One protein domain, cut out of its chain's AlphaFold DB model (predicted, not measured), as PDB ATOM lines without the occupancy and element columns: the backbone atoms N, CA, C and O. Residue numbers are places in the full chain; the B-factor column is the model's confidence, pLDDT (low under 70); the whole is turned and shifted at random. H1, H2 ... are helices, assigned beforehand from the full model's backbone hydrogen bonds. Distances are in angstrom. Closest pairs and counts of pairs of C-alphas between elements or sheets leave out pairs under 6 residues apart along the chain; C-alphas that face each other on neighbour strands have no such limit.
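Overview. This is residues 44 to 201 of the 202 residues of an uncharacterized protein of Atta cephalotes (UniProt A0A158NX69). One long helix, H6, runs through the whole as a spine, and H1 meets it with its last residues, 62 to 70, at residues 144 to 152 of H6 to make a narrow V, with H6 running on past the meeting to residue 159 and residues 45 to 53 of H1 sticking out. H2 and H7 cross H6 near its later end, H8 folds back from H7, and residues 84 to 102, with H3 and part of H4, stick out as a free loop-like arm before H4 returns toward H6. The printed part has 158 residues with eight named helices, H1 to H8 in chain order, and no named strand: all helix, with mostly crossed packing. It is flat, spanning 59 by 46 by 23 A, and only just loose, close to compact, with a radius of gyration of the C-alphas of 18.4 A.

Arrangement. H1, residues 44 to 70, touches H6, residues 127 to 159, with residues 62 to 70 alone; the closest C-alphas, of Leu 66 and Thr 148, are 5.0 A apart. The two run the same way at a steep tilt of 37 degrees, only just past shallow. H2, residues 75 to 83, touches H6 at a steep tilt of 46 degrees, opposite ways; the closest C-alphas, of Gly 78 and Gly 154, are 3.8 A apart. H3, residues 87 to 91, touches no helix. H4, residues 93 to 106, is close to H6 but not clearly touching, with the closest C-alphas, of Ser 106 and Asp 138, 7.3 A apart. H5, residues 113 to 119, touches no helix. H6 is the hub, touching three helices. The third is H7, residues 173 to 185, at a steep tilt of 69 degrees, only just short of perpendicular; the closest C-alphas, of Ile 152 and Ala 183, are 6.3 A apart. H7 and H8, residues 192 to 199, form a helical hairpin and only just touch, with 3 pairs of C-alphas within 8 A, the closest those of Ile 184 and Gln 192 at 6.5 A. H1 and H8 are near each other. Every O i to N i+4 pair is within hydrogen-bond range in H2, H4, H5, H6 and H8; H1 has 19 of 23, H7 8 of 9, and H3 0 of 1, beside 2 of 2 O i to N i+3 pairs.

Along the chain. H1 begins at C-alpha 44 (59.909, 7.189, -13.807) and is 38.7 A long. H2 measures 12.7 A, H3 7.8 A, H4 20.0 A and H5 10.0 A. H6 runs 47.8 A from C-alpha 127 (54.756, -8.721, -23.730). H7 measures 18.7 A, and H8 11.0 A, ending at C-alpha 199 (49.015, -0.777, 5.471).

Size, cuts and confidence. The C-alphas farthest apart, of Phe 123 and Gly 161, are 58.9 A apart. The printed part has no cut. The link from H6 to H7, residues 160 to 172, is long. Mean pLDDT of the printed part is 82.3; 33 residues are under 70, among them 44 to 48 and 187 to 201.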
ATOM      1  N   VAL A  44      60.069   8.650 -13.650       66.69
ATOM      2  CA  VAL A  44      59.909   7.189 -13.807       66.69
ATOM      3  C   VAL A  44      61.153   6.393 -13.379       66.69
ATOM      4  O   VAL A  44      61.037   5.294 -12.841       66.69
ATOM      5  N   LYS A  45      62.361   6.959 -13.532       64.81
ATOM      6  CA  LYS A  45      63.620   6.305 -13.123       64.81
ATOM      7  C   LYS A  45      63.769   6.173 -11.602       64.81
ATOM      8  O   LYS A  45      64.342   5.188 -11.141       64.81
ATOM      9  N   SER A  46      63.276   7.142 -10.830       64.88
ATOM     10  CA  SER A  46      63.275   7.063  -9.363       64.88
ATOM     11  C   SER A  46      62.106   6.219  -8.861       64.88
ATOM     12  O   SER A  46      62.302   5.333  -8.026       64.88
ATOM     13  N   SER A  47      60.929   6.370  -9.485       65.06
ATOM     14  CA  SER A  47      59.752   5.534  -9.217       65.06
ATOM     15  C   SER A  47      60.043   4.040  -9.387       65.06
ATOM     16  O   SER A  47      59.543   3.239  -8.606       65.06
ATOM     17  N   GLY A  48      60.889   3.650 -10.350       67.81
ATOM     18  CA  GLY A  48      61.302   2.256 -10.531       67.81
ATOM     19  C   GLY A  48      62.050   1.671  -9.326       67.81
ATOM     20  O   GLY A  48      61.831   0.516  -8.981       67.81
ATOM     21  N   LYS A  49      62.876   2.465  -8.628       71.12
ATOM     22  CA  LYS A  49      63.594   2.010  -7.421       71.12
ATOM     23  C   LYS A  49      62.646   1.809  -6.240       71.12
ATOM     24  O   LYS A  49      62.731   0.789  -5.564       71.12
ATOM     25  N   PHE A  50      61.728   2.752  -6.029       71.69
ATOM     26  CA  PHE A  50      60.689   2.629  -5.003       71.69
ATOM     27  C   PHE A  50      59.708   1.493  -5.310       71.69
ATOM     28  O   PHE A  50      59.273   0.807  -4.391       71.69
ATOM     29  N   SER A  51      59.426   1.242  -6.590       74.62
ATOM     30  CA  SER A  51      58.544   0.161  -7.035       74.62
ATOM     31  C   SER A  51      59.028  -1.219  -6.583       74.62
ATOM     32  O   SER A  51      58.212  -2.021  -6.150       74.62
ATOM     33  N   TYR A  52      60.341  -1.494  -6.564       77.44
ATOM     34  CA  TYR A  52      60.843  -2.775  -6.038       77.44
ATOM     35  C   TYR A  52      60.468  -2.991  -4.571       77.44
ATOM     36  O   TYR A  52      60.028  -4.079  -4.206       77.44
ATOM     37  N   PHE A  53      60.608  -1.958  -3.737       78.00
ATOM     38  CA  PHE A  53      60.174  -2.035  -2.347       78.00
ATOM     39  C   PHE A  53      58.650  -2.179  -2.264       78.00
ATOM     40  O   PHE A  53      58.169  -3.131  -1.660       78.00
ATOM     41  N   LEU A  54      57.902  -1.297  -2.935       75.62
ATOM     42  CA  LEU A  54      56.435  -1.286  -2.920       75.62
ATOM     43  C   LEU A  54      55.808  -2.570  -3.478       75.62
ATOM     44  O   LEU A  54      54.720  -2.932  -3.055       75.62
ATOM     45  N   ALA A  55      56.478  -3.275  -4.389       79.69
ATOM     46  CA  ALA A  55      55.988  -4.525  -4.956       79.69
ATOM     47  C   ALA A  55      56.348  -5.739  -4.092       79.69
ATOM     48  O   ALA A  55      55.500  -6.592  -3.875       79.69
ATOM     49  N   ILE A  56      57.585  -5.842  -3.590       83.19
ATOM     50  CA  ILE A  56      58.049  -7.027  -2.840       83.19
ATOM     51  C   ILE A  56      57.497  -7.027  -1.416       83.19
ATOM     52  O   ILE A  56      57.159  -8.070  -0.855       83.19
ATOM     53  N   PHE A  57      57.425  -5.852  -0.810       79.19
ATOM     54  CA  PHE A  57      57.111  -5.721   0.596       79.19
ATOM     55  C   PHE A  57      55.696  -6.199   0.978       79.19
ATOM     56  O   PHE A  57      55.588  -6.952   1.952       79.19
ATOM     57  N   PRO A  58      54.625  -5.898   0.213       81.56
ATOM     58  CA  PRO A  58      53.299  -6.458   0.465       81.56
ATOM     59  C   PRO A  58      53.277  -7.988   0.469       81.56
ATOM     60  O   PRO A  58      52.552  -8.571   1.269       81.56
ATOM     61  N   TYR A  59      54.107  -8.658  -0.342       84.88
ATOM     62  CA  TYR A  59      54.209 -10.121  -0.311       84.88
ATOM     63  C   TYR A  59      54.821 -10.639   0.990       84.88
ATOM     64  O   TYR A  59      54.350 -11.643   1.519       84.88
ATOM     65  N   ILE A  60      55.834  -9.958   1.536       84.25
ATOM     66  CA  ILE A  60      56.432 -10.330   2.829       84.25
ATOM     67  C   ILE A  60      55.377 -10.231   3.934       84.25
ATOM     68  O   ILE A  60      55.221 -11.153   4.734       84.25
ATOM     69  N   VAL A  61      54.628  -9.127   3.951       81.56
ATOM     70  CA  VAL A  61      53.561  -8.887   4.930       81.56
ATOM     71  C   VAL A  61      52.449  -9.915   4.767       81.56
ATOM     72  O   VAL A  61      52.050 -10.535   5.747       81.56
ATOM     73  N   LEU A  62      51.988 -10.151   3.537       85.06
ATOM     74  CA  LEU A  62      50.943 -11.124   3.236       85.06
ATOM     75  C   LEU A  62      51.340 -12.536   3.675       85.06
ATOM     76  O   LEU A  62      50.536 -13.223   4.297       85.06
ATOM     77  N   LEU A  63      52.578 -12.960   3.409       87.44
ATOM     78  CA  LEU A  63      53.076 -14.265   3.845       87.44
ATOM     79  C   LEU A  63      53.183 -14.355   5.371       87.44
ATOM     80  O   LEU A  63      52.785 -15.365   5.946       87.44
ATOM     81  N   ALA A  64      53.669 -13.307   6.041       84.62
ATOM     82  CA  ALA A  64      53.730 -13.271   7.502       84.62
ATOM     83  C   ALA A  64      52.329 -13.325   8.138       84.62
ATOM     84  O   ALA A  64      52.116 -14.063   9.103       84.62
ATOM     85  N   LEU A  65      51.366 -12.586   7.574       83.19
ATOM     86  CA  LEU A  65      49.962 -12.629   7.978       83.19
ATOM     87  C   LEU A  65      49.368 -14.014   7.739       83.19
ATOM     88  O   LEU A  65      48.768 -14.555   8.655       83.19
ATOM     89  N   LEU A  66      49.586 -14.620   6.571       88.19
ATOM     90  CA  LEU A  66      49.099 -15.965   6.269       88.19
ATOM     91  C   LEU A  66      49.633 -16.992   7.271       88.19
ATOM     92  O   LEU A  66      48.847 -17.750   7.834       88.19
ATOM     93  N   VAL A  67      50.950 -16.995   7.523       89.19
ATOM     94  CA  VAL A  67      51.582 -17.898   8.499       89.19
ATOM     95  C   VAL A  67      50.968 -17.699   9.878       89.19
ATOM     96  O   VAL A  67      50.613 -18.673  10.535       89.19
ATOM     97  N   ARG A  68      50.782 -16.450  10.318       84.69
ATOM     98  CA  ARG A  68      50.123 -16.199  11.601       84.69
ATOM     99  C   ARG A  68      48.682 -16.694  11.590       84.69
ATOM    100  O   ARG A  68      48.297 -17.385  12.526       84.69
ATOM    101  N   THR A  69      47.918 -16.397  10.545       87.38
ATOM    102  CA  THR A  69      46.516 -16.792  10.413       87.38
ATOM    103  C   THR A  69      46.342 -18.296  10.551       87.38
ATOM    104  O   THR A  69      45.516 -18.726  11.346       87.38
ATOM    105  N   VAL A  70      47.141 -19.105   9.849       91.75
ATOM    106  CA  VAL A  70      47.005 -20.573   9.905       91.75
ATOM    107  C   VAL A  70      47.419 -21.173  11.254       91.75
ATOM    108  O   VAL A  70      47.074 -22.314  11.537       91.75
ATOM    109  N   THR A  71      48.136 -20.420  12.100       89.81
ATOM    110  CA  THR A  71      48.458 -20.827  13.483       89.81
ATOM    111  C   THR A  71      47.370 -20.472  14.498       89.81
ATOM    112  O   THR A  71      47.512 -20.818  15.667       89.81
ATOM    113  N   LEU A  72      46.323 -19.742  14.096       88.69
ATOM    114  CA  LEU A  72      45.228 -19.355  14.984       88.69
ATOM    115  C   LEU A  72      44.149 -20.442  15.037       88.69
ATOM    116  O   LEU A  72      43.768 -21.005  14.006       88.69
ATOM    117  N   ASP A  73      43.600 -20.670  16.227       91.75
ATOM    118  CA  ASP A  73      42.493 -21.604  16.432       91.75
ATOM    119  C   ASP A  73      41.236 -21.142  15.680       91.75
ATOM    120  O   ASP A  73      40.932 -19.948  15.622       91.75
ATOM    121  N   GLY A  74      40.513 -22.080  15.061       89.25
ATOM    122  CA  GLY A  74      39.307 -21.790  14.269       89.25
ATOM    123  C   GLY A  74      39.553 -21.114  12.912       89.25
ATOM    124  O   GLY A  74      38.615 -20.903  12.144       89.25
ATOM    125  N   SER A  75      40.804 -20.803  12.555       91.06
ATOM    126  CA  SER A  75      41.126 -20.188  11.256       91.06
ATOM    127  C   SER A  75      40.805 -21.088  10.059       91.06
ATOM    128  O   SER A  75      40.400 -20.602   9.000       91.06
ATOM    129  N   MET A  76      40.929 -22.407  10.230       93.88
ATOM    130  CA  MET A  76      40.659 -23.380   9.174       93.88
ATOM    131  C   MET A  76      39.194 -23.358   8.725       93.88
ATOM    132  O   MET A  76      38.939 -23.450   7.528       93.88
ATOM    133  N   ASP A  77      38.242 -23.158   9.641       91.81
ATOM    134  CA  ASP A  77      36.817 -23.063   9.299       91.81
ATOM    135  C   ASP A  77      36.552 -21.858   8.387       91.81
ATOM    136  O   ASP A  77      35.799 -21.941   7.414       91.81
ATOM    137  N   GLY A  78      37.242 -20.746   8.660       91.69
ATOM    138  CA  GLY A  78      37.251 -19.547   7.827       91.69
ATOM    139  C   GLY A  78      37.784 -19.804   6.420       91.69
ATOM    140  O   GLY A  78      37.121 -19.495   5.429       91.69
ATOM    141  N   ILE A  79      38.968 -20.412   6.323       94.00
ATOM    142  CA  ILE A  79      39.590 -20.756   5.036       94.00
ATOM    143  C   ILE A  79      38.702 -21.729   4.254       94.00
ATOM    144  O   ILE A  79      38.478 -21.530   3.060       94.00
ATOM    145  N   LEU A  80      38.148 -22.743   4.922       93.81
ATOM    146  CA  LEU A  80      37.264 -23.724   4.303       93.81
ATOM    147  C   LEU A  80      35.991 -23.062   3.771       93.81
ATOM    148  O   LEU A  80      35.585 -23.338   2.642       93.81
ATOM    149  N   TYR A  81      35.394 -22.144   4.536       91.50
ATOM    150  CA  TYR A  81      34.250 -21.350   4.084       91.50
ATOM    151  C   TYR A  81      34.554 -20.571   2.795       91.50
ATOM    152  O   TYR A  81      33.697 -20.493   1.914       91.50
ATOM    153  N   PHE A  82      35.765 -20.022   2.667       92.56
ATOM    154  CA  PHE A  82      36.188 -19.270   1.484       92.56
ATOM    155  C   PHE A  82      36.363 -20.154   0.244       92.56
ATOM    156  O   PHE A  82      35.894 -19.796  -0.835       92.56
ATOM    157  N   ILE A  83      37.015 -21.310   0.391       93.81
ATOM    158  CA  ILE A  83      37.355 -22.180  -0.747       93.81
ATOM    159  C   ILE A  83      36.229 -23.140  -1.144       93.81
ATOM    160  O   ILE A  83      36.260 -23.673  -2.252       93.81
ATOM    161  N   THR A  84      35.254 -23.393  -0.264       93.75
ATOM    162  CA  THR A  84      34.191 -24.371  -0.529       93.75
ATOM    163  C   THR A  84      33.270 -23.874  -1.651       93.75
ATOM    164  O   THR A  84      32.538 -22.896  -1.466       93.75
ATOM    165  N   PRO A  85      33.244 -24.549  -2.816       92.56
ATOM    166  CA  PRO A  85      32.495 -24.075  -3.969       92.56
ATOM    167  C   PRO A  85      30.991 -24.301  -3.791       92.56
ATOM    168  O   PRO A  85      30.535 -25.375  -3.393       92.56
ATOM    169  N   LYS A  86      30.193 -23.299  -4.169       93.06
ATOM    170  CA  LYS A  86      28.728 -23.395  -4.242       93.06
ATOM    171  C   LYS A  86      28.291 -23.472  -5.701       93.06
ATOM    172  O   LYS A  86      27.979 -22.458  -6.311       93.06
ATOM    173  N   TRP A  87      28.261 -24.679  -6.261       93.19
ATOM    174  CA  TRP A  87      28.021 -24.908  -7.695       93.19
ATOM    175  C   TRP A  87      26.713 -24.309  -8.221       93.19
ATOM    176  O   TRP A  87      26.682 -23.795  -9.335       93.19
ATOM    177  N   SER A  88      25.655 -24.290  -7.406       94.06
ATOM    178  CA  SER A  88      24.376 -23.668  -7.774       94.06
ATOM    179  C   SER A  88      24.499 -22.172  -8.081       94.06
ATOM    180  O   SER A  88      23.757 -21.660  -8.914       94.06
ATOM    181  N   LYS A  89      25.468 -21.476  -7.470       91.75
ATOM    182  CA  LYS A  89      25.717 -20.049  -7.701       91.75
ATOM    183  C   LYS A  89      26.297 -19.750  -9.079       91.75
ATOM    184  O   LYS A  89      26.105 -18.647  -9.572       91.75
ATOM    185  N   LEU A  90      26.934 -20.715  -9.743       93.75
ATOM    186  CA  LEU A  90      27.471 -20.509 -11.094       93.75
ATOM    187  C   LEU A  90      26.378 -20.297 -12.150       93.75
ATOM    188  O   LEU A  90      26.660 -19.755 -13.216       93.75
ATOM    189  N   LEU A  91      25.142 -20.709 -11.857       95.12
ATOM    190  CA  LEU A  91      23.987 -20.486 -12.727       95.12
ATOM    191  C   LEU A  91      23.441 -19.054 -12.620       95.12
ATOM    192  O   LEU A  91      22.642 -18.645 -13.458       95.12
ATOM    193  N   GLU A  92      23.853 -18.286 -11.608       96.25
ATOM    194  CA  GLU A  92      23.396 -16.915 -11.396       96.25
ATOM    195  C   GLU A  92      24.238 -15.941 -12.251       96.25
ATOM    196  O   GLU A  92      25.449 -15.823 -12.035       96.25
ATOM    197  N   PRO A  93      23.641 -15.183 -13.194       95.06
ATOM    198  CA  PRO A  93      24.387 -14.246 -14.046       95.06
ATOM    199  C   PRO A  93      25.129 -13.155 -13.264       95.06
ATOM    200  O   PRO A  93      26.161 -12.647 -13.700       95.06
ATOM    201  N   THR A  94      24.620 -12.808 -12.080       94.75
ATOM    202  CA  THR A  94      25.228 -11.836 -11.165       94.75
ATOM    203  C   THR A  94      26.618 -12.264 -10.694       94.75
ATOM    204  O   THR A  94      27.474 -11.403 -10.496       94.75
ATOM    205  N   VAL A  95      26.880 -13.571 -10.570       94.44
ATOM    206  CA  VAL A  95      28.198 -14.101 -10.184       94.44
ATOM    207  C   VAL A  95      29.222 -13.863 -11.291       94.44
ATOM    208  O   VAL A  95      30.336 -13.423 -11.013       94.44
ATOM    209  N   TRP A  96      28.833 -14.063 -12.551       95.50
ATOM    210  CA  TRP A  96      29.691 -13.783 -13.704       95.50
ATOM    211  C   TRP A  96      29.952 -12.291 -13.880       95.50
ATOM    212  O   TRP A  96      31.090 -11.889 -14.107       95.50
ATOM    213  N   TYR A  97      28.917 -11.465 -13.710       95.56
ATOM    214  CA  TYR A  97      29.069 -10.012 -13.718       95.56
ATOM    215  C   TYR A  97      30.073  -9.543 -12.653       95.56
ATOM    216  O   TYR A  97      30.982  -8.767 -12.958       95.56
ATOM    217  N   ALA A  98      29.959 -10.055 -11.423       93.25
ATOM    218  CA  ALA A  98      30.888  -9.736 -10.343       93.25
ATOM    219  C   ALA A  98      32.316 -10.221 -10.645       93.25
ATOM    220  O   ALA A  98      33.262  -9.469 -10.429       93.25
ATOM    221  N   ALA A  99      32.480 -11.428 -11.196       93.06
ATOM    222  CA  ALA A  99      33.789 -11.974 -11.559       93.06
ATOM    223  C   ALA A  99      34.494 -11.138 -12.642       93.06
ATOM    224  O   ALA A  99      35.662 -10.785 -12.488       93.06
ATOM    225  N   VAL A 100      33.777 -10.761 -13.707       93.62
ATOM    226  CA  VAL A 100      34.324  -9.898 -14.770       93.62
ATOM    227  C   VAL A 100      34.708  -8.531 -14.209       93.62
ATOM    228  O   VAL A 100      35.798  -8.033 -14.489       93.62
ATOM    229  N   THR A 101      33.837  -7.949 -13.383       92.25
ATOM    230  CA  THR A 101      34.082  -6.662 -12.725       92.25
ATOM    231  C   THR A 101      35.330  -6.723 -11.842       92.25
ATOM    232  O   THR A 101      36.183  -5.840 -11.925       92.25
ATOM    233  N   GLN A 102      35.484  -7.795 -11.060       91.81
ATOM    234  CA  GLN A 102      36.654  -8.018 -10.214       91.81
ATOM    235  C   GLN A 102      37.940  -8.085 -11.044       91.81
ATOM    236  O   GLN A 102      38.879  -7.352 -10.747       91.81
ATOM    237  N   CYS A 103      37.982  -8.899 -12.105       91.88
ATOM    238  CA  CYS A 103      39.163  -8.996 -12.970       91.88
ATOM    239  C   CYS A 103      39.502  -7.656 -13.640       91.88
ATOM    240  O   CYS A 103      40.672  -7.289 -13.735       91.88
ATOM    241  N   PHE A 104      38.485  -6.912 -14.089       91.12
ATOM    242  CA  PHE A 104      38.670  -5.625 -14.758       91.12
ATOM    243  C   PHE A 104      39.301  -4.579 -13.831       91.12
ATOM    244  O   PHE A 104      40.255  -3.905 -14.227       91.12
ATOM    245  N   PHE A 105      38.805  -4.476 -12.592       88.75
ATOM    246  CA  PHE A 105      39.345  -3.547 -11.599       88.75
ATOM    247  C   PHE A 105      40.684  -4.011 -11.009       88.75
ATOM    248  O   PHE A 105      41.573  -3.178 -10.864       88.75
ATOM    249  N   SER A 106      40.868  -5.310 -10.734       90.88
ATOM    250  CA  SER A 106      42.122  -5.844 -10.163       90.88
ATOM    251  C   SER A 106      43.310  -5.587 -11.089       90.88
ATOM    252  O   SER A 106      44.324  -5.022 -10.691       90.88
ATOM    253  N   LEU A 107      43.136  -5.888 -12.377       89.44
ATOM    254  CA  LEU A 107      44.168  -5.685 -13.391       89.44
ATOM    255  C   LEU A 107      44.212  -4.248 -13.928       89.44
ATOM    256  O   LEU A 107      45.052  -3.949 -14.773       89.44
ATOM    257  N   SER A 108      43.316  -3.356 -13.481       88.56
ATOM    258  CA  SER A 108      43.214  -1.972 -13.973       88.56
ATOM    259  C   SER A 108      43.194  -1.880 -15.509       88.56
ATOM    260  O   SER A 108      43.829  -1.012 -16.124       88.56
ATOM    261  N   VAL A 109      42.461  -2.792 -16.152       86.38
ATOM    262  CA  VAL A 109      42.379  -2.869 -17.616       86.38
ATOM    263  C   VAL A 109      41.710  -1.601 -18.150       86.38
ATOM    264  O   VAL A 109      40.709  -1.141 -17.613       86.38
ATOM    265  N   CYS A 110      42.271  -1.014 -19.210       84.06
ATOM    266  CA  CYS A 110      41.785   0.224 -19.842       84.06
ATOM    267  C   CYS A 110      41.901   1.524 -19.010       84.06
ATOM    268  O   CYS A 110      41.417   2.556 -19.463       84.06
ATOM    269  N   PHE A 111      42.605   1.539 -17.870       84.00
ATOM    270  CA  PHE A 111      42.823   2.762 -17.067       84.00
ATOM    271  C   PHE A 111      44.036   3.612 -17.505       84.00
ATOM    272  O   PHE A 111      44.422   4.557 -16.822       84.00
ATOM    273  N   GLY A 112      44.681   3.288 -18.632       84.81
ATOM    274  CA  GLY A 112      45.808   4.053 -19.194       84.81
ATOM    275  C   GLY A 112      47.163   3.863 -18.492       84.81
ATOM    276  O   GLY A 112      48.204   4.092 -19.109       84.81
ATOM    277  N   SER A 113      47.183   3.366 -17.254       84.25
ATOM    278  CA  SER A 113      48.406   3.075 -16.491       84.25
ATOM    279  C   SER A 113      49.291   2.034 -17.187       84.25
ATOM    280  O   SER A 113      50.455   2.304 -17.480       84.25
ATOM    281  N   ILE A 114      48.724   0.879 -17.549       85.69
ATOM    282  CA  ILE A 114      49.438  -0.195 -18.263       85.69
ATOM    283  C   ILE A 114      49.909   0.275 -19.646       85.69
ATOM    284  O   ILE A 114      51.011  -0.068 -20.063       85.69
ATOM    285  N   ILE A 115      49.108   1.096 -20.335       87.31
ATOM    286  CA  ILE A 115      49.460   1.670 -21.647       87.31
ATOM    287  C   ILE A 115      50.666   2.609 -21.511       87.31
ATOM    288  O   ILE A 115      51.586   2.586 -22.326       87.31
ATOM    289  N   THR A 116      50.695   3.411 -20.448       87.12
ATOM    290  CA  THR A 116      51.813   4.314 -20.165       87.12
ATOM    291  C   THR A 116      53.086   3.521 -19.870       87.12
ATOM    292  O   THR A 116      54.130   3.799 -20.458       87.12
ATOM    293  N   TYR A 117      53.011   2.481 -19.033       83.19
ATOM    294  CA  TYR A 117      54.169   1.630 -18.747       83.19
ATOM    295  C   TYR A 117      54.669   0.866 -19.978       83.19
ATOM    296  O   TYR A 117      55.879   0.779 -20.188       83.19
ATOM    297  N   SER A 118      53.767   0.364 -20.825       85.31
ATOM    298  CA  SER A 118      54.157  -0.341 -22.048       85.31
ATOM    299  C   SER A 118      54.799   0.586 -23.085       85.31
ATOM    300  O   SER A 118      55.693   0.144 -23.804       85.31
ATOM    301  N   SER A 119      54.439   1.878 -23.110       88.31
ATOM    302  CA  SER A 119      55.053   2.879 -24.001       88.31
ATOM    303  C   SER A 119      56.546   3.121 -23.736       88.31
ATOM    304  O   SER A 119      57.272   3.560 -24.626       88.31
ATOM    305  N   HIS A 120      57.021   2.796 -22.528       84.75
ATOM    306  CA  HIS A 120      58.433   2.878 -22.155       84.75
ATOM    307  C   HIS A 120      59.217   1.587 -22.435       84.75
ATOM    308  O   HIS A 120      60.422   1.539 -22.174       84.75
ATOM    309  N   ASN A 121      58.564   0.540 -22.944       85.62
ATOM    310  CA  ASN A 121      59.196  -0.748 -23.193       85.62
ATOM    311  C   ASN A 121      59.853  -0.814 -24.585       85.62
ATOM    312  O   ASN A 121      59.528  -0.052 -25.494       85.62
ATOM    313  N   SER A 122      60.785  -1.752 -24.770       87.94
ATOM    314  CA  SER A 122      61.380  -2.001 -26.087       87.94
ATOM    315  C   SER A 122      60.336  -2.569 -27.052       87.94
ATOM    316  O   SER A 122      59.575  -3.464 -26.694       87.94
ATOM    317  N   PHE A 123      60.355  -2.120 -28.311       86.62
ATOM    318  CA  PHE A 123      59.403  -2.562 -29.339       86.62
ATOM    319  C   PHE A 123      59.420  -4.081 -29.585       86.62
ATOM    320  O   PHE A 123      58.419  -4.660 -29.992       86.62
ATOM    321  N   LYS A 124      60.559  -4.742 -29.338       89.12
ATOM    322  CA  LYS A 124      60.719  -6.198 -29.508       89.12
ATOM    323  C   LYS A 124      60.559  -6.986 -28.202       89.12
ATOM    324  O   LYS A 124      60.875  -8.174 -28.174       89.12
ATOM    325  N   HIS A 125      60.138  -6.342 -27.113       91.88
ATOM    326  CA  HIS A 125      59.973  -7.013 -25.827       91.88
ATOM    327  C   HIS A 125      58.813  -8.012 -25.861       91.88
ATOM    328  O   HIS A 125      57.757  -7.747 -26.435       91.88
ATOM    329  N   ASN A 126      58.996  -9.167 -25.223       91.50
ATOM    330  CA  ASN A 126      57.976 -10.209 -25.185       91.50
ATOM    331  C   ASN A 126      56.885  -9.885 -24.153       91.50
ATOM    332  O   ASN A 126      56.920 -10.366 -23.020       91.50
ATOM    333  N   ILE A 127      55.885  -9.116 -24.578       91.25
ATOM    334  CA  ILE A 127      54.756  -8.721 -23.730       91.25
ATOM    335  C   ILE A 127      53.864  -9.899 -23.307       91.25
ATOM    336  O   ILE A 127      53.267  -9.854 -22.237       91.25
ATOM    337  N   TYR A 128      53.798 -10.982 -24.092       90.94
ATOM    338  CA  TYR A 128      52.981 -12.152 -23.747       90.94
ATOM    339  C   TYR A 128      53.435 -12.794 -22.437       90.94
ATOM    340  O   TYR A 128      52.606 -13.199 -21.623       90.94
ATOM    341  N   ARG A 129      54.754 -12.853 -22.219       92.75
ATOM    342  CA  ARG A 129      55.322 -13.372 -20.974       92.75
ATOM    343  C   ARG A 129      54.909 -12.514 -19.780       92.75
ATOM    344  O   ARG A 129      54.484 -13.064 -18.769       92.75
ATOM    345  N   ASP A 130      55.010 -11.194 -19.911       90.94
ATOM    346  CA  ASP A 130      54.677 -10.264 -18.831       90.94
ATOM    347  C   ASP A 130      53.192 -10.339 -18.480       90.94
ATOM    348  O   ASP A 130      52.845 -10.437 -17.307       90.94
ATOM    349  N   VAL A 131      52.317 -10.380 -19.491       91.19
ATOM    350  CA  VAL A 131      50.867 -10.493 -19.290       91.19
ATOM    351  C   VAL A 131      50.518 -11.770 -18.531       91.19
ATOM    352  O   VAL A 131      49.785 -11.693 -17.552       91.19
ATOM    353  N   ILE A 132      51.061 -12.928 -18.928       94.00
ATOM    354  CA  ILE A 132      50.793 -14.205 -18.241       94.00
ATOM    355  C   ILE A 132      51.267 -14.158 -16.785       94.00
ATOM    356  O   ILE A 132      50.564 -14.640 -15.895       94.00
ATOM    357  N   ILE A 133      52.446 -13.583 -16.532       92.81
ATOM    358  CA  ILE A 133      52.988 -13.460 -15.175       92.81
ATOM    359  C   ILE A 133      52.096 -12.547 -14.331       92.81
ATOM    360  O   ILE A 133      51.705 -12.941 -13.236       92.81
ATOM    361  N   ILE A 134      51.743 -11.365 -14.840       91.06
ATOM    362  CA  ILE A 134      50.948 -10.371 -14.109       91.06
ATOM    363  C   ILE A 134      49.562 -10.925 -13.773       91.06
ATOM    364  O   ILE A 134      49.157 -10.863 -12.616       91.06
ATOM    365  N   THR A 135      48.851 -11.517 -14.738       92.50
ATOM    366  CA  THR A 135      47.493 -12.038 -14.502       92.50
ATOM    367  C   THR A 135      47.478 -13.244 -13.565       92.50
ATOM    368  O   THR A 135      46.601 -13.356 -12.704       92.50
ATOM    369  N   SER A 136      48.471 -14.131 -13.685       94.06
ATOM    370  CA  SER A 136      48.598 -15.289 -12.794       94.06
ATOM    371  C   SER A 136      48.950 -14.857 -11.372       94.06
ATOM    372  O   SER A 136      48.343 -15.343 -10.417       94.06
ATOM    373  N   LEU A 137      49.901 -13.927 -11.217       92.81
ATOM    374  CA  LEU A 137      50.281 -13.393  -9.910       92.81
ATOM    375  C   LEU A 137      49.123 -12.644  -9.255       92.81
ATOM    376  O   LEU A 137      48.879 -12.881  -8.077       92.81
ATOM    377  N   ASP A 138      48.386 -11.808  -9.988       93.00
ATOM    378  CA  ASP A 138      47.196 -11.110  -9.481       93.00
ATOM    379  C   ASP A 138      46.163 -12.097  -8.907       93.00
ATOM    380  O   ASP A 138      45.737 -11.969  -7.755       93.00
ATOM    381  N   THR A 139      45.860 -13.161  -9.657       93.31
ATOM    382  CA  THR A 139      44.902 -14.196  -9.233       93.31
ATOM    383  C   THR A 139      45.392 -14.957  -7.998       93.31
ATOM    384  O   THR A 139      44.647 -15.122  -7.028       93.31
ATOM    385  N   ILE A 140      46.650 -15.415  -8.001       94.19
ATOM    386  CA  ILE A 140      47.233 -16.169  -6.879       94.19
ATOM    387  C   ILE A 140      47.308 -15.289  -5.629       94.19
ATOM    388  O   ILE A 140      46.925 -15.724  -4.545       94.19
ATOM    389  N   THR A 141      47.762 -14.045  -5.778       92.44
ATOM    390  CA  THR A 141      47.888 -13.092  -4.666       92.44
ATOM    391  C   THR A 141      46.520 -12.801  -4.061       92.44
ATOM    392  O   THR A 141      46.368 -12.867  -2.843       92.44
ATOM    393  N   SER A 142      45.505 -12.579  -4.901       92.00
ATOM    394  CA  SER A 142      44.120 -12.377  -4.465       92.00
ATOM    395  C   SER A 142      43.562 -13.592  -3.721       92.00
ATOM    396  O   SER A 142      42.908 -13.435  -2.691       92.00
ATOM    397  N   MET A 143      43.862 -14.808  -4.188       93.50
ATOM    398  CA  MET A 143      43.447 -16.044  -3.517       93.50
ATOM    399  C   MET A 143      44.108 -16.192  -2.139       93.50
ATOM    400  O   MET A 143      43.432 -16.483  -1.153       93.50
ATOM    401  N   VAL A 144      45.418 -15.938  -2.046       92.75
ATOM    402  CA  VAL A 144      46.172 -15.996  -0.782       92.75
ATOM    403  C   VAL A 144      45.689 -14.930   0.207       92.75
ATOM    404  O   VAL A 144      45.507 -15.222   1.393       92.75
ATOM    405  N   ALA A 145      45.430 -13.710  -0.269       89.69
ATOM    406  CA  ALA A 145      44.840 -12.642   0.533       89.69
ATOM    407  C   ALA A 145      43.439 -13.019   1.034       89.69
ATOM    408  O   ALA A 145      43.151 -12.852   2.221       89.69
ATOM    409  N   GLY A 146      42.609 -13.615   0.172       90.62
ATOM    410  CA  GLY A 146      41.305 -14.164   0.538       90.62
ATOM    411  C   GLY A 146      41.403 -15.189   1.668       90.62
ATOM    412  O   GLY A 146      40.779 -15.001   2.712       90.62
ATOM    413  N   CYS A 147      42.258 -16.207   1.525       92.56
ATOM    414  CA  CYS A 147      42.503 -17.200   2.578       92.56
ATOM    415  C   CYS A 147      42.966 -16.556   3.892       92.56
ATOM    416  O   CYS A 147      42.491 -16.924   4.964       92.56
ATOM    417  N   THR A 148      43.860 -15.569   3.816       89.75
ATOM    418  CA  THR A 148      44.378 -14.866   4.997       89.75
ATOM    419  C   THR A 148      43.260 -14.135   5.742       89.75
ATOM    420  O   THR A 148      43.107 -14.318   6.949       89.75
ATOM    421  N   ILE A 149      42.439 -13.351   5.035       87.00
ATOM    422  CA  ILE A 149      41.322 -12.601   5.631       87.00
ATOM    423  C   ILE A 149      40.261 -13.538   6.197       87.00
ATOM    424  O   ILE A 149      39.819 -13.356   7.333       87.00
ATOM    425  N   PHE A 150      39.856 -14.548   5.432       89.81
ATOM    426  CA  PHE A 150      38.837 -15.482   5.887       89.81
ATOM    427  C   PHE A 150      39.319 -16.346   7.051       89.81
ATOM    428  O   PHE A 150      38.530 -16.604   7.954       89.81
ATOM    429  N   GLY A 151      40.602 -16.707   7.111       90.81
ATOM    430  CA  GLY A 151      41.160 -17.382   8.280       90.81
ATOM    431  C   GLY A 151      41.161 -16.510   9.541       90.81
ATOM    432  O   GLY A 151      40.834 -17.000  10.619       90.81
ATOM    433  N   ILE A 152      41.426 -15.203   9.421       86.44
ATOM    434  CA  ILE A 152      41.287 -14.260  10.550       86.44
ATOM    435  C   ILE A 152      39.827 -14.200  11.013       86.44
ATOM    436  O   ILE A 152      39.552 -14.260  12.209       86.44
ATOM    437  N   LEU A 153      38.880 -14.130  10.073       87.31
ATOM    438  CA  LEU A 153      37.449 -14.130  10.391       87.31
ATOM    439  C   LEU A 153      36.988 -15.444  11.034       87.31
ATOM    440  O   LEU A 153      36.136 -15.404  11.917       87.31
ATOM    441  N   GLY A 154      37.553 -16.584  10.630       90.06
ATOM    442  CA  GLY A 154      37.307 -17.881  11.268       90.06
ATOM    443  C   GLY A 154      37.756 -17.894  12.728       90.06
ATOM    444  O   GLY A 154      36.979 -18.248  13.611       90.06
ATOM    445  N   ASN A 155      38.965 -17.400  13.004       89.06
ATOM    446  CA  ASN A 155      39.452 -17.256  14.375       89.06
ATOM    447  C   ASN A 155      38.602 -16.269  15.200       89.06
ATOM    448  O   ASN A 155      38.280 -16.552  16.351       89.06
ATOM    449  N   LEU A 156      38.165 -15.155  14.608       85.62
ATOM    450  CA  LEU A 156      37.248 -14.224  15.271       85.62
ATOM    451  C   LEU A 156      35.888 -14.874  15.580       85.62
ATOM    452  O   LEU A 156      35.329 -14.663  16.655       85.62
ATOM    453  N   ALA A 157      35.347 -15.676  14.660       87.12
ATOM    454  CA  ALA A 157      34.108 -16.419  14.883       87.12
ATOM    455  C   ALA A 157      34.261 -17.434  16.029       87.12
ATOM    456  O   ALA A 157      33.379 -17.520  16.886       87.12
ATOM    457  N   TYR A 158      35.404 -18.125  16.086       88.69
ATOM    458  CA  TYR A 158      35.760 -19.048  17.163       88.69
ATOM    459  C   TYR A 158      35.834 -18.348  18.529       88.69
ATOM    460  O   TYR A 158      35.191 -18.793  19.478       88.69
ATOM    461  N   GLU A 159      36.527 -17.209  18.622       87.06
ATOM    462  CA  GLU A 159      36.635 -16.420  19.861       87.06
ATOM    463  C   GLU A 159      35.284 -15.865  20.340       87.06
ATOM    464  O   GLU A 159      35.025 -15.797  21.541       87.06
ATOM    465  N   LEU A 160      34.399 -15.494  19.410       86.25
ATOM    466  CA  LEU A 160      33.054 -15.004  19.720       86.25
ATOM    467  C   LEU A 160      32.036 -16.130  19.981       86.25
ATOM    468  O   LEU A 160      30.874 -15.839  20.272       86.25
ATOM    469  N   GLY A 161      32.431 -17.402  19.847       85.12
ATOM    470  CA  GLY A 161      31.529 -18.550  19.978       85.12
ATOM    471  C   GLY A 161      30.442 -18.607  18.895       85.12
ATOM    472  O   GLY A 161      29.378 -19.191  19.108       85.12
ATOM    473  N   VAL A 162      30.673 -17.983  17.737       85.94
ATOM    474  CA  VAL A 162      29.726 -17.936  16.618       85.94
ATOM    475  C   VAL A 162      30.074 -19.036  15.621       85.94
ATOM    476  O   VAL A 162      31.104 -18.984  14.963       85.94
ATOM    477  N   GLN A 163      29.180 -20.012  15.453       77.38
ATOM    478  CA  GLN A 163      29.400 -21.121  14.512       77.38
ATOM    479  C   GLN A 163      29.258 -20.714  13.035       77.38
ATOM    480  O   GLN A 163      29.782 -21.382  12.150       77.38
ATOM    481  N   ASP A 164      28.533 -19.631  12.754       80.88
ATOM    482  CA  ASP A 164      28.268 -19.171  11.393       80.88
ATOM    483  C   ASP A 164      29.161 -17.982  11.025       80.88
ATOM    484  O   ASP A 164      28.885 -16.831  11.384       80.88
ATOM    485  N   ILE A 165      30.213 -18.266  10.253       81.75
ATOM    486  CA  ILE A 165      31.183 -17.272   9.771       81.75
ATOM    487  C   ILE A 165      30.497 -16.166   8.953       81.75
ATOM    488  O   ILE A 165      30.932 -15.015   8.976       81.75
ATOM    489  N   SER A 166      29.372 -16.448   8.286       81.31
ATOM    490  CA  SER A 166      28.672 -15.430   7.489       81.31
ATOM    491  C   SER A 166      28.159 -14.250   8.327       81.31
ATOM    492  O   SER A 166      27.996 -13.150   7.799       81.31
ATOM    493  N   LYS A 167      27.982 -14.433   9.645       77.62
ATOM    494  CA  LYS A 167      27.568 -13.367  10.571       77.62
ATOM    495  C   LYS A 167      28.694 -12.399  10.928       77.62
ATOM    496  O   LYS A 167      28.412 -11.255  11.293       77.62
ATOM    497  N   VAL A 168      29.951 -12.836  10.830       76.19
ATOM    498  CA  VAL A 168      31.127 -11.986  11.091       76.19
ATOM    499  C   VAL A 168      31.674 -11.342   9.815       76.19
ATOM    500  O   VAL A 168      32.334 -10.305   9.884       76.19
ATOM    501  N   VAL A 169      31.339 -11.884   8.639       73.44
ATOM    502  CA  VAL A 169      31.700 -11.305   7.338       73.44
ATOM    503  C   VAL A 169      30.814 -10.086   7.049       73.44
ATOM    504  O   VAL A 169      29.700 -10.197   6.541       73.44
ATOM    505  N   LYS A 170      31.312  -8.882   7.346       68.94
ATOM    506  CA  LYS A 170      30.690  -7.623   6.900       68.94
ATOM    507  C   LYS A 170      31.388  -7.126   5.643       68.94
ATOM    508  O   LYS A 170      32.548  -6.767   5.719       68.94
ATOM    509  N   GLY A 171      30.703  -7.087   4.503       66.06
ATOM    510  CA  GLY A 171      31.313  -6.686   3.229       66.06
ATOM    511  C   GLY A 171      31.842  -5.241   3.180       66.06
ATOM    512  O   GLY A 171      31.451  -4.373   3.967       66.06
ATOM    513  N   GLY A 172      32.704  -4.981   2.193       68.19
ATOM    514  CA  GLY A 172      33.219  -3.651   1.849       68.19
ATOM    515  C   GLY A 172      34.449  -3.214   2.648       68.19
ATOM    516  O   GLY A 172      35.044  -3.991   3.391       68.19
ATOM    517  N   ALA A 173      34.820  -1.936   2.520       63.44
ATOM    518  CA  ALA A 173      36.006  -1.362   3.167       63.44
ATOM    519  C   ALA A 173      36.004  -1.538   4.698       63.44
ATOM    520  O   ALA A 173      37.052  -1.678   5.320       63.44
ATOM    521  N   SER A 174      34.817  -1.604   5.312       61.78
ATOM    522  CA  SER A 174      34.674  -1.866   6.749       61.78
ATOM    523  C   SER A 174      35.237  -3.226   7.184       61.78
ATOM    524  O   SER A 174      35.620  -3.342   8.342       61.78
ATOM    525  N   LEU A 175      35.308  -4.227   6.293       70.56
ATOM    526  CA  LEU A 175      35.948  -5.511   6.595       70.56
ATOM    527  C   LEU A 175      37.443  -5.316   6.821       70.56
ATOM    528  O   LEU A 175      37.964  -5.713   7.851       70.56
ATOM    529  N   ALA A 176      38.116  -4.634   5.894       68.25
ATOM    530  CA  ALA A 176      39.544  -4.357   5.984       68.25
ATOM    531  C   ALA A 176      39.877  -3.566   7.262       68.25
ATOM    532  O   ALA A 176      40.740  -3.971   8.038       68.25
ATOM    533  N   PHE A 177      39.130  -2.494   7.546       66.81
ATOM    534  CA  PHE A 177      39.372  -1.635   8.715       66.81
ATOM    535  C   PHE A 177      38.987  -2.251  10.069       66.81
ATOM    536  O   PHE A 177      39.227  -1.631  11.103       66.81
ATOM    537  N   VAL A 178      38.397  -3.449  10.088       67.12
ATOM    538  CA  VAL A 178      38.116  -4.202  11.321       67.12
ATOM    539  C   VAL A 178      39.005  -5.442  11.409       67.12
ATOM    540  O   VAL A 178      39.644  -5.650  12.435       67.12
ATOM    541  N   SER A 179      39.109  -6.220  10.331       67.75
ATOM    542  CA  SER A 179      39.863  -7.473  10.294       67.75
ATOM    543  C   SER A 179      41.377  -7.271  10.342       67.75
ATOM    544  O   SER A 179      42.054  -8.037  11.021       67.75
ATOM    545  N   TYR A 180      41.932  -6.258   9.661       67.88
ATOM    546  CA  TYR A 180      43.384  -6.031   9.689       67.88
ATOM    547  C   TYR A 180      43.888  -5.602  11.074       67.88
ATOM    548  O   TYR A 180      44.845  -6.212  11.550       67.88
ATOM    549  N   PRO A 181      43.268  -4.620  11.767       71.25
ATOM    550  CA  PRO A 181      43.666  -4.288  13.134       71.25
ATOM    551  C   PRO A 181      43.525  -5.462  14.103       71.25
ATOM    552  O   PRO A 181      44.405  -5.646  14.939       71.25
ATOM    553  N   ASP A 182      42.468  -6.271  13.972       68.44
ATOM    554  CA  ASP A 182      42.265  -7.458  14.811       68.44
ATOM    555  C   ASP A 182      43.371  -8.503  14.593       68.44
ATOM    556  O   ASP A 182      43.974  -8.996  15.544       68.44
ATOM    557  N   ALA A 183      43.736  -8.762  13.334       67.25
ATOM    558  CA  ALA A 183      44.848  -9.649  12.998       67.25
ATOM    559  C   ALA A 183      46.188  -9.135  13.538       67.25
ATOM    560  O   ALA A 183      46.971  -9.901  14.094       67.25
ATOM    561  N   ILE A 184      46.447  -7.832  13.391       68.19
ATOM    562  CA  ILE A 184      47.669  -7.171  13.868       68.19
ATOM    563  C   ILE A 184      47.752  -7.205  15.396       68.19
ATOM    564  O   ILE A 184      48.827  -7.455  15.941       68.19
ATOM    565  N   ALA A 185      46.631  -7.009  16.092       72.75
ATOM    566  CA  ALA A 185      46.570  -7.089  17.548       72.75
ATOM    567  C   ALA A 185      46.968  -8.479  18.077       72.75
ATOM    568  O   ALA A 185      47.485  -8.583  19.186       72.75
ATOM    569  N   LYS A 186      46.801  -9.532  17.264       70.62
ATOM    570  CA  LYS A 186      47.159 -10.921  17.595       70.62
ATOM    571  C   LYS A 186      48.636 -11.265  17.345       70.62
ATOM    572  O   LYS A 186      49.038 -12.413  17.574       70.62
ATOM    573  N   PHE A 187      49.461 -10.320  16.884       67.44
ATOM    574  CA  PHE A 187      50.919 -10.477  16.830       67.44
ATOM    575  C   PHE A 187      51.567 -10.025  18.142       67.44
ATOM    576  O   PHE A 187      51.503  -8.857  18.506       67.44
ATOM    577  N   ASN A 188      52.281 -10.938  18.806       61.97
ATOM    578  CA  ASN A 188      53.001 -10.642  20.052       61.97
ATOM    579  C   ASN A 188      54.413 -10.056  19.830       61.97
ATOM    580  O   ASN A 188      55.010  -9.543  20.770       61.97
ATOM    581  N   PHE A 189      54.977 -10.175  18.619       58.22
ATOM    582  CA  PHE A 189      56.417  -9.971  18.368       58.22
ATOM    583  C   PHE A 189      56.774  -8.682  17.606       58.22
ATOM    584  O   PHE A 189      57.908  -8.219  17.687       58.22
ATOM    585  N   LEU A 190      55.840  -8.087  16.859       57.50
ATOM    586  CA  LEU A 190      56.110  -6.903  16.033       57.50
ATOM    587  C   LEU A 190      55.488  -5.646  16.655       57.50
ATOM    588  O   LEU A 190      54.339  -5.706  17.097       57.50
ATOM    589  N   PRO A 191      56.175  -4.486  16.638       56.72
ATOM    590  CA  PRO A 191      55.553  -3.220  17.003       56.72
ATOM    591  C   PRO A 191      54.353  -2.962  16.085       56.72
ATOM    592  O   PRO A 191      54.518  -2.778  14.878       56.72
ATOM    593  N   GLN A 192      53.143  -2.917  16.649       58.53
ATOM    594  CA  GLN A 192      51.890  -2.704  15.901       58.53
ATOM    595  C   GLN A 192      51.910  -1.393  15.088       58.53
ATOM    596  O   GLN A 192      51.254  -1.276  14.056       58.53
ATOM    597  N   VAL A 193      52.743  -0.434  15.505       51.38
ATOM    598  CA  VAL A 193      53.000   0.845  14.827       51.38
ATOM    599  C   VAL A 193      53.629   0.656  13.439       51.38
ATOM    600  O   VAL A 193      53.300   1.395  12.514       51.38
ATOM    601  N   ILE A 194      54.485  -0.355  13.261       54.03
ATOM    602  CA  ILE A 194      55.126  -0.649  11.974       54.03
ATOM    603  C   ILE A 194      54.074  -1.195  10.999       54.03
ATOM    604  O   ILE A 194      53.953  -0.685   9.895       54.03
ATOM    605  N   LEU A 195      53.218  -2.128  11.428       55.19
ATOM    606  CA  LEU A 195      52.145  -2.712  10.604       55.19
ATOM    607  C   LEU A 195      51.089  -1.691  10.130       55.19
ATOM    608  O   LEU A 195      50.569  -1.822   9.024       55.19
ATOM    609  N   ILE A 196      50.815  -0.647  10.918       55.03
ATOM    610  CA  ILE A 196      49.900   0.445  10.535       55.03
ATOM    611  C   ILE A 196      50.521   1.350   9.465       55.03
ATOM    612  O   ILE A 196      49.851   1.684   8.491       55.03
ATOM    613  N   PHE A 197      51.798   1.721   9.609       51.69
ATOM    614  CA  PHE A 197      52.507   2.470   8.565       51.69
ATOM    615  C   PHE A 197      52.597   1.668   7.263       51.69
ATOM    616  O   PHE A 197      52.517   2.245   6.190       51.69
ATOM    617  N   ILE A 198      52.702   0.345   7.355       51.47
ATOM    618  CA  ILE A 198      52.799  -0.599   6.234       51.47
ATOM    619  C   ILE A 198      51.495  -0.723   5.434       51.47
ATOM    620  O   ILE A 198      51.538  -0.750   4.207       51.47
ATOM    621  N   LEU A 199      50.343  -0.757   6.107       56.28
ATOM    622  CA  LEU A 199      49.015  -0.777   5.471       56.28
ATOM    623  C   LEU A 199      48.665   0.532   4.753       56.28
ATOM    624  O   LEU A 199      47.771   0.544   3.919       56.28
ATOM    625  N   LEU A 200      49.358   1.625   5.080       50.62
ATOM    626  CA  LEU A 200      49.134   2.952   4.504       50.62
ATOM    627  C   LEU A 200      49.761   3.124   3.105       50.62
ATOM    628  O   LEU A 200      49.461   4.103   2.427       50.62
ATOM    629  N   TYR A 201      50.638   2.197   2.697       45.91
ATOM    630  CA  TYR A 201      51.349   2.191   1.408       45.91
ATOM    631  C   TYR A 201      50.939   1.031   0.482       45.91
ATOM    632  O   TYR A 201      51.605   0.807  -0.532       45.91
TER     633      TYR A 201